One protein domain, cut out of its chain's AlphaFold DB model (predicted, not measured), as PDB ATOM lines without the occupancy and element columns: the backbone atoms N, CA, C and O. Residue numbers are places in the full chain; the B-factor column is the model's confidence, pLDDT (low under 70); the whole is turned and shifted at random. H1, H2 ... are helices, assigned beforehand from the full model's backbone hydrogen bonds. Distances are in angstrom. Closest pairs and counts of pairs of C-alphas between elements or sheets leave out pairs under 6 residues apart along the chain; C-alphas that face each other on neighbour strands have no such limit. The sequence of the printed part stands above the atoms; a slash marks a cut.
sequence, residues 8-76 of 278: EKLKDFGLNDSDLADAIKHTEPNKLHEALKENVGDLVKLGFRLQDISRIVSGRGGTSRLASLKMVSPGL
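What this domain is: This is residues 8 to 76 of the 278 residues of an uncharacterized protein of Cytophagaceae bacterium (UniProt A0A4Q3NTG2). The two long helices, H3 and H5, lie side by side; H4 packs on both, H2 packs on H4, and short H1 is near H2 and H3. The printed part has 69 residues with five named helices, H1 to H5 in chain order, and no named strand: all helix. It is compact, radius of gyration of the C-alphas 10.9 A, but elongated, spanning 32 by 20 by 17 A.

Where its parts are: Find C-alpha 29 at (-14.839, 101.712, 4.659); there H3, residues 29 to 45, begins its 24.2 A, with a kink of 31 degrees near residue 36. H5, residues 62 to 76, runs 19.7 A to C-alpha 76 at (2.423, 84.211, 22.073). H1 is residues 8 to 11, H2 17 to 24, H4 50 to 57.

How they stand to each other: H3 touches H5 at a shallow tilt of 21 degrees, the same way; their closest C-alphas, Ala 35 and Thr 63, are 5.8 A apart. H2 touches H4, closest C-alphas Asp 19 and Ser 54, 5.9 A. O i to N i+4 pairs are within hydrogen-bond range throughout H2 and H4, 11 of 13 in H3 and 9 of 11 in H5; H1 is too short for one.

The domain as a whole: The C-alphas of Glu 8 and Gly 75, farthest apart, are 34.1 A apart. The printed part has no cut, its links are tight, and no printed residue is under 70 in pLDDT.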
ATOM      1  N   GLU A   8      -9.557 109.461   3.098       83.88
ATOM      2  CA  GLU A   8      -8.564 110.349   3.716       83.88
ATOM      3  C   GLU A   8      -8.350 110.028   5.203       83.88
ATOM      4  O   GLU A   8      -7.211 109.933   5.645       83.88
ATOM      5  N   LYS A   9      -9.415 109.718   5.956       87.38
ATOM      6  CA  LYS A   9      -9.290 109.279   7.361       87.38
ATOM      7  C   LYS A   9      -8.530 107.961   7.519       87.38
ATOM      8  O   LYS A   9      -7.918 107.722   8.553       87.38
ATOM      9  N   LEU A  10      -8.574 107.072   6.525       88.50
ATOM     10  CA  LEU A  10      -7.809 105.822   6.570       88.50
ATOM     11  C   LEU A  10      -6.299 106.068   6.420       88.50
ATOM     12  O   LEU A  10      -5.505 105.284   6.942       88.50
ATOM     13  N   LYS A  11      -5.892 107.159   5.761       86.75
ATOM     14  CA  LYS A  11      -4.475 107.529   5.625       86.75
ATOM     15  C   LYS A  11      -3.859 107.991   6.945       86.75
ATOM     16  O   LYS A  11      -2.662 107.792   7.145       86.75
ATOM     17  N   ASP A  12      -4.667 108.502   7.876       92.44
ATOM     18  CA  ASP A  12      -4.208 108.936   9.206       92.44
ATOM     19  C   ASP A  12      -3.574 107.793  10.023       92.44
ATOM     20  O   ASP A  12      -2.773 108.037  10.927       92.44
ATOM     21  N   PHE A  13      -3.867 106.529   9.688       92.88
ATOM     22  CA  PHE A  13      -3.234 105.361  10.313       92.88
ATOM     23  C   PHE A  13      -1.794 105.101   9.836       92.88
ATOM     24  O   PHE A  13      -1.127 104.221  10.384       92.88
ATOM     25  N   GLY A  14      -1.305 105.819   8.816       93.12
ATOM     26  CA  GLY A  14       0.051 105.663   8.277       93.12
ATOM     27  C   GLY A  14       0.310 104.304   7.614       93.12
ATOM     28  O   GLY A  14       1.454 103.843   7.571       93.12
ATOM     29  N   LEU A  15      -0.747 103.628   7.151       94.50
ATOM     30  CA  LEU A  15      -0.655 102.361   6.419       94.50
ATOM     31  C   LEU A  15      -0.424 102.613   4.924       94.50
ATOM     32  O   LEU A  15      -0.574 103.730   4.438       94.50
ATOM     33  N   ASN A  16      -0.027 101.579   4.181       93.94
ATOM     34  CA  ASN A  16       0.248 101.724   2.757       93.94
ATOM     35  C   ASN A  16      -1.052 101.902   1.954       93.94
ATOM     36  O   ASN A  16      -1.975 101.098   2.079       93.94
ATOM     37  N   ASP A  17      -1.083 102.899   1.069       91.88
ATOM     38  CA  ASP A  17      -2.250 103.214   0.235       91.88
ATOM     39  C   ASP A  17      -2.727 102.032  -0.621       91.88
ATOM     40  O   ASP A  17      -3.929 101.831  -0.773       91.88
ATOM     41  N   SER A  18      -1.808 101.224  -1.164       92.94
ATOM     42  CA  SER A  18      -2.162 100.058  -1.984       92.94
ATOM     43  C   SER A  18      -2.834  98.964  -1.154       92.94
ATOM     44  O   SER A  18      -3.808  98.363  -1.608       92.94
ATOM     45  N   ASP A  19      -2.338  98.707   0.056       93.81
ATOM     46  CA  ASP A  19      -2.919  97.709   0.961       93.81
ATOM     47  C   ASP A  19      -4.284  98.172   1.495       93.81
ATOM     48  O   ASP A  19      -5.224  97.378   1.572       93.81
ATOM     49  N   LEU A  20      -4.423  99.467   1.811       92.69
ATOM     50  CA  LEU A  20      -5.696 100.082   2.202       92.69
ATOM     51  C   LEU A  20      -6.720 100.027   1.062       92.69
ATOM     52  O   LEU A  20      -7.869  99.636   1.280       92.69
ATOM     53  N   ALA A  21      -6.305 100.372  -0.159       92.31
ATOM     54  CA  ALA A  21      -7.149 100.275  -1.343       92.31
ATOM     55  C   ALA A  21      -7.611  98.831  -1.584       92.31
ATOM     56  O   ALA A  21      -8.754  98.609  -1.979       92.31
ATOM     57  N   ASP A  22      -6.755  97.843  -1.319       93.44
ATOM     58  CA  ASP A  22      -7.136  96.438  -1.391       93.44
ATOM     59  C   ASP A  22      -8.119  96.026  -0.284       93.44
ATOM     60  O   ASP A  22      -9.133  95.386  -0.567       93.44
ATOM     61  N   ALA A  23      -7.889  96.454   0.959       92.75
ATOM     62  CA  ALA A  23      -8.777  96.175   2.087       92.75
ATOM     63  C   ALA A  23     -10.212  96.692   1.851       92.75
ATOM     64  O   ALA A  23     -11.182  96.001   2.179       92.75
ATOM     65  N   ILE A  24     -10.363  97.865   1.225       93.19
ATOM     66  CA  ILE A  24     -11.667  98.480   0.914       93.19
ATOM     67  C   ILE A  24     -12.461  97.682  -0.128       93.19
ATOM     68  O   ILE A  24     -13.692  97.675  -0.084       93.19
ATOM     69  N   LYS A  25     -11.800  96.933  -1.021       93.62
ATOM     70  CA  LYS A  25     -12.498  96.024  -1.955       93.62
ATOM     71  C   LYS A  25     -13.242  94.899  -1.228       93.62
ATOM     72  O   LYS A  25     -14.095  94.240  -1.821       93.62
ATOM     73  N   HIS A  26     -12.888  94.630   0.030       92.50
ATOM     74  CA  HIS A  26     -13.373  93.480   0.791       92.50
ATOM     75  C   HIS A  26     -14.081  93.840   2.096       92.50
ATOM     76  O   HIS A  26     -14.760  92.983   2.663       92.50
ATOM     77  N   THR A  27     -13.930  95.073   2.575       92.12
ATOM     78  CA  THR A  27     -14.499  95.549   3.835       92.12
ATOM     79  C   THR A  27     -15.073  96.941   3.636       92.12
ATOM     80  O   THR A  27     -14.404  97.817   3.095       92.12
ATOM     81  N   GLU A  28     -16.300  97.169   4.110       91.94
ATOM     82  CA  GLU A  28     -16.909  98.498   4.043       91.94
ATOM     83  C   GLU A  28     -16.027  99.546   4.749       91.94
ATOM     84  O   GLU A  28     -15.597  99.294   5.882       91.94
ATOM     85  N   PRO A  29     -15.796 100.730   4.148       90.62
ATOM     86  CA  PRO A  29     -14.839 101.712   4.659       90.62
ATOM     87  C   PRO A  29     -15.010 102.087   6.135       90.62
ATOM     88  O   PRO A  29     -14.023 102.192   6.856       90.62
ATOM     89  N   ASN A  30     -16.248 102.228   6.621       91.00
ATOM     90  CA  ASN A  30     -16.505 102.548   8.029       91.00
ATOM     91  C   ASN A  30     -16.109 101.398   8.968       91.00
ATOM     92  O   ASN A  30     -15.524 101.634  10.019       91.00
ATOM     93  N   LYS A  31     -16.390 100.146   8.580       92.56
ATOM     94  CA  LYS A  31     -15.986  98.964   9.359       92.56
ATOM     95  C   LYS A  31     -14.469  98.805   9.359       92.56
ATOM     96  O   LYS A  31     -13.898  98.428  10.377       92.56
ATOM     97  N   LEU A  32     -13.824  99.104   8.229       94.38
ATOM     98  CA  LEU A  32     -12.370  99.124   8.133       94.38
ATOM     99  C   LEU A  32     -11.777 100.201   9.050       94.38
ATOM    100  O   LEU A  32     -10.877  99.896   9.822       94.38
ATOM    101  N   HIS A  33     -12.313 101.422   9.016       94.81
ATOM    102  CA  HIS A  33     -11.868 102.523   9.870       94.81
ATOM    103  C   HIS A  33     -11.963 102.179  11.363       94.81
ATOM    104  O   HIS A  33     -10.975 102.336  12.078       94.81
ATOM    105  N   GLU A  34     -13.104 101.661  11.834       94.75
ATOM    106  CA  GLU A  34     -13.242 101.262  13.243       94.75
ATOM    107  C   GLU A  34     -12.278 100.128  13.609       94.75
ATOM    108  O   GLU A  34     -11.587 100.213  14.622       94.75
ATOM    109  N   ALA A  35     -12.123  99.119  12.748       95.25
ATOM    110  CA  ALA A  35     -11.157  98.053  12.989       95.25
ATOM    111  C   ALA A  35      -9.710  98.577  13.055       95.25
ATOM    112  O   ALA A  35      -8.930  98.119  13.889       95.25
ATOM    113  N   LEU A  36      -9.317  99.535  12.214       96.44
ATOM    114  CA  LEU A  36      -7.983 100.136  12.294       96.44
ATOM    115  C   LEU A  36      -7.814 100.942  13.585       96.44
ATOM    116  O   LEU A  36      -6.824 100.762  14.297       96.44
ATOM    117  N   LYS A  37      -8.810 101.757  13.940       95.81
ATOM    118  CA  LYS A  37      -8.837 102.545  15.177       95.81
ATOM    119  C   LYS A  37      -8.693 101.681  16.428       95.81
ATOM    120  O   LYS A  37      -7.943 102.040  17.331       95.81
ATOM    121  N   GLU A  38      -9.364 100.535  16.465       95.88
ATOM    122  CA  GLU A  38      -9.332  99.603  17.595       95.88
ATOM    123  C   GLU A  38      -8.038  98.787  17.707       95.88
ATOM    124  O   GLU A  38      -7.776  98.221  18.769       95.88
ATOM    125  N   ASN A  39      -7.266  98.635  16.622       96.38
ATOM    126  CA  ASN A  39      -6.192  97.639  16.575       96.38
ATOM    127  C   ASN A  39      -4.801  98.204  16.264       96.38
ATOM    128  O   ASN A  39      -3.824  97.700  16.818       96.38
ATOM    129  N   VAL A  40      -4.671  99.241  15.428       96.75
ATOM    130  CA  VAL A  40      -3.360  99.733  14.958       96.75
ATOM    131  C   VAL A  40      -2.494 100.215  16.122       96.75
ATOM    132  O   VAL A  40      -1.351  99.781  16.251       96.75
ATOM    133  N   GLY A  41      -3.036 101.067  16.997       96.44
ATOM    134  CA  GLY A  41      -2.275 101.640  18.112       96.44
ATOM    135  C   GLY A  41      -1.740 100.582  19.081       96.44
ATOM    136  O   GLY A  41      -0.581 100.643  19.491       96.44
ATOM    137  N   ASP A  42      -2.552  99.578  19.404       97.12
ATOM    138  CA  ASP A  42      -2.157  98.501  20.314       97.12
ATOM    139  C   ASP A  42      -1.144  97.552  19.670       97.12
ATOM    140  O   ASP A  42      -0.165  97.175  20.310       97.12
ATOM    141  N   LEU A  43      -1.303  97.229  18.385       97.44
ATOM    142  CA  LEU A  43      -0.315  96.440  17.645       97.44
ATOM    143  C   LEU A  43       1.035  97.171  17.546       97.44
ATOM    144  O   LEU A  43       2.083  96.546  17.710       97.44
ATOM    145  N   VAL A  44       1.037  98.493  17.357       98.00
ATOM    146  CA  VAL A  44       2.269  99.297  17.378       98.00
ATOM    147  C   VAL A  44       2.921  99.282  18.763       98.00
ATOM    148  O   VAL A  44       4.127  99.060  18.852       98.00
ATOM    149  N   LYS A  45       2.151  99.434  19.852       97.50
ATOM    150  CA  LYS A  45       2.672  99.302  21.231       97.50
ATOM    151  C   LYS A  45       3.238  97.911  21.504       97.50
ATOM    152  O   LYS A  45       4.252  97.777  22.182       97.50
ATOM    153  N   LEU A  46       2.617  96.881  20.934       96.88
ATOM    154  CA  LEU A  46       3.129  95.516  20.966       96.88
ATOM    155  C   LEU A  46       4.374  95.335  20.094       96.88
ATOM    156  O   LEU A  46       4.953  94.259  20.147       96.88
ATOM    157  N   GLY A  47       4.824  96.338  19.335       97.12
ATOM    158  CA  GLY A  47       6.059  96.335  18.545       97.12
ATOM    159  C   GLY A  47       5.903  95.833  17.107       97.12
ATOM    160  O   GLY A  47       6.907  95.539  16.455       97.12
ATOM    161  N   PHE A  48       4.675  95.689  16.603       97.69
ATOM    162  CA  PHE A  48       4.438  95.392  15.190       97.69
ATOM    163  C   PHE A  48       4.648  96.645  14.335       97.69
ATOM    164  O   PHE A  48       4.265  97.752  14.710       97.69
ATOM    165  N   ARG A  49       5.259  96.475  13.161       97.50
ATOM    166  CA  ARG A  49       5.516  97.586  12.238       97.50
ATOM    167  C   ARG A  49       4.248  97.915  11.458       97.50
ATOM    168  O   ARG A  49       3.545  97.001  11.033       97.50
ATOM    169  N   LEU A  50       4.025  99.197  11.158       96.25
ATOM    170  CA  LEU A  50       2.907  99.641  10.310       96.25
ATOM    171  C   LEU A  50       2.872  98.902   8.966       96.25
ATOM    172  O   LEU A  50       1.809  98.490   8.520       96.25
ATOM    173  N   GLN A  51       4.035  98.630   8.368       95.25
ATOM    174  CA  GLN A  51       4.124  97.860   7.125       95.25
ATOM    175  C   GLN A  51       3.596  96.420   7.264       95.25
ATOM    176  O   GLN A  51       3.043  95.871   6.318       95.25
ATOM    177  N   ASP A  52       3.773  95.790   8.425       95.38
ATOM    178  CA  ASP A  52       3.274  94.435   8.670       95.38
ATOM    179  C   ASP A  52       1.763  94.457   8.953       95.38
ATOM    180  O   ASP A  52       1.026  93.638   8.410       95.38
ATOM    181  N   ILE A  53       1.290  95.448   9.717       96.38
ATOM    182  CA  ILE A  53      -0.140  95.698   9.974       96.38
ATOM    183  C   ILE A  53      -0.891  95.939   8.652       96.38
ATOM    184  O   ILE A  53      -1.948  95.353   8.419       96.38
ATOM    185  N   SER A  54      -0.298  96.739   7.763       95.00
ATOM    186  CA  SER A  54      -0.796  97.046   6.419       95.00
ATOM    187  C   SER A  54      -1.033  95.775   5.587       95.00
ATOM    188  O   SER A  54      -2.127  95.552   5.075       95.00
ATOM    189  N   ARG A  55      -0.062  94.854   5.564       94.06
ATOM    190  CA  ARG A  55      -0.186  93.566   4.853       94.06
ATOM    191  C   ARG A  55      -1.221  92.616   5.457       94.06
ATOM    192  O   ARG A  55      -1.750  91.753   4.763       94.06
ATOM    193  N   ILE A  56      -1.471  92.700   6.761       93.94
ATOM    194  CA  ILE A  56      -2.444  91.821   7.425       93.94
ATOM    195  C   ILE A  56      -3.869  92.283   7.129       93.94
ATOM    196  O   ILE A  56      -4.753  91.447   6.928       93.94
ATOM    197  N   VAL A  57      -4.099  93.597   7.082       93.50
ATOM    198  CA  VAL A  57      -5.435  94.145   6.828       93.50
ATOM    199  C   VAL A  57      -5.858  94.052   5.360       93.50
ATOM    200  O   VAL A  57      -7.056  94.032   5.082       93.50
ATOM    201  N   SER A  58      -4.907  93.944   4.425       92.44
ATOM    202  CA  SER A  58      -5.207  93.760   3.001       92.44
ATOM    203  C   SER A  58      -5.910  92.427   2.726       92.44
ATOM    204  O   SER A  58      -5.655  91.421   3.398       92.44
ATOM    205  N   GLY A  59      -6.744  92.380   1.689       90.62
ATOM    206  CA  GLY A  59      -7.457  91.177   1.278       90.62
ATOM    207  C   GLY A  59      -8.669  90.822   2.147       90.62
ATOM    208  O   GLY A  59      -9.060  91.503   3.097       90.62
ATOM    209  N   ARG A  60      -9.297  89.691   1.815       90.00
ATOM    210  CA  ARG A  60     -10.489  89.194   2.516       90.00
ATOM    211  C   ARG A  60     -10.197  88.934   4.005       90.00
ATOM    212  O   ARG A  60      -9.156  88.384   4.360       90.00
ATOM    213  N   GLY A  61     -11.127  89.330   4.877       89.94
ATOM    214  CA  GLY A  61     -11.068  89.073   6.324       89.94
ATOM    215  C   GLY A  61      -9.903  89.741   7.065       89.94
ATOM    216  O   GLY A  61      -9.534  89.278   8.141       89.94
ATOM    217  N   GLY A  62      -9.285  90.783   6.501       92.12
ATOM    218  CA  GLY A  62      -8.141  91.463   7.117       92.12
ATOM    219  C   GLY A  62      -8.439  92.088   8.483       92.12
ATOM    220  O   GLY A  62      -7.620  91.987   9.393       92.12
ATOM    221  N   THR A  63      -9.637  92.645   8.684       92.81
ATOM    222  CA  THR A  63     -10.047  93.213   9.983       92.81
ATOM    223  C   THR A  63     -10.131  92.154  11.083       92.81
ATOM    224  O   THR A  63      -9.621  92.367  12.181       92.81
ATOM    225  N   SER A  64     -10.687  90.976  10.781       92.25
ATOM    226  CA  SER A  64     -10.709  89.838  11.707       92.25
ATOM    227  C   SER A  64      -9.298  89.349  12.040       92.25
ATOM    228  O   SER A  64      -9.016  89.039  13.195       92.25
ATOM    229  N   ARG A  65      -8.392  89.326  11.053       92.81
ATOM    230  CA  ARG A  65      -6.990  88.929  11.257       92.81
ATOM    231  C   ARG A  65      -6.224  89.930  12.121       92.81
ATOM    232  O   ARG A  65      -5.460  89.504  12.981       92.81
ATOM    233  N   LEU A  66      -6.472  91.233  11.968       94.12
ATOM    234  CA  LEU A  66      -5.918  92.251  12.869       94.12
ATOM    235  C   LEU A  66      -6.409  92.083  14.310       94.12
ATOM    236  O   LEU A  66      -5.595  92.103  15.232       94.12
ATOM    237  N   ALA A  67      -7.717  91.901  14.502       94.69
ATOM    238  CA  ALA A  67      -8.299  91.717  15.829       94.69
ATOM    239  C   ALA A  67      -7.756  90.452  16.513       94.69
ATOM    240  O   ALA A  67      -7.357  90.500  17.677       94.69
ATOM    241  N   SER A  68      -7.670  89.345  15.765       94.44
ATOM    242  CA  SER A  68      -7.047  88.097  16.212       94.44
ATOM    243  C   SER A  68      -5.588  88.317  16.611       94.44
ATOM    244  O   SER A  68      -5.225  88.026  17.752       94.44
ATOM    245  N   LEU A  69      -4.773  88.929  15.739       95.81
ATOM    246  CA  LEU A  69      -3.371  89.217  16.041       95.81
ATOM    247  C   LEU A  69      -3.235  90.048  17.319       95.81
ATOM    248  O   LEU A  69      -2.430  89.686  18.175       95.81
ATOM    249  N   LYS A  70      -4.027  91.112  17.490       95.94
ATOM    250  CA  LYS A  70      -3.992  91.929  18.712       95.94
ATOM    251  C   LYS A  70      -4.290  91.090  19.951       95.94
ATOM    252  O   LYS A  70      -3.559  91.171  20.933       95.94
ATOM    253  N   MET A  71      -5.354  90.294  19.897       96.25
ATOM    254  CA  MET A  71      -5.833  89.498  21.024       96.25
ATOM    255  C   MET A  71      -4.828  88.421  21.455       96.25
ATOM    256  O   MET A  71      -4.630  88.210  22.647       96.25
ATOM    257  N   VAL A  72      -4.210  87.722  20.502       96.38
ATOM    258  CA  VAL A  72      -3.379  86.537  20.785       96.38
ATOM    259  C   VAL A  72      -1.892  86.847  20.956       96.38
ATOM    260  O   VAL A  72      -1.181  86.082  21.607       96.38
ATOM    261  N   SER A  73      -1.403  87.956  20.388       96.50
ATOM    262  CA  SER A  73       0.031  88.264  20.373       96.50
ATOM    263  C   SER A  73       0.665  88.393  21.752       96.50
ATOM    264  O   SER A  73       1.766  87.876  21.882       96.50
ATOM    265  N   PRO A  74       0.057  89.029  22.775       97.12
ATOM    266  CA  PRO A  74       0.706  89.170  24.080       97.12
ATOM    267  C   PRO A  74       1.184  87.828  24.651       97.12
ATOM    268  O   PRO A  74       2.377  87.663  24.891       97.12
ATOM    269  N   GLY A  75       0.292  86.833  24.727       96.81
ATOM    270  CA  GLY A  75       0.643  85.501  25.228       96.81
ATOM    271  C   GLY A  75       1.625  84.756  24.320       96.81
ATOM    272  O   GLY A  75       2.574  84.147  24.800       96.81
ATOM    273  N   LEU A  76       1.470  84.846  22.994       97.44
ATOM    274  CA  LEU A  76       2.423  84.211  22.073       97.44
ATOM    275  C   LEU A  76       3.824  84.844  22.153       97.44
ATOM    276  O   LEU A  76       4.828  84.153  22.005       97.44
TER     277      LEU A  76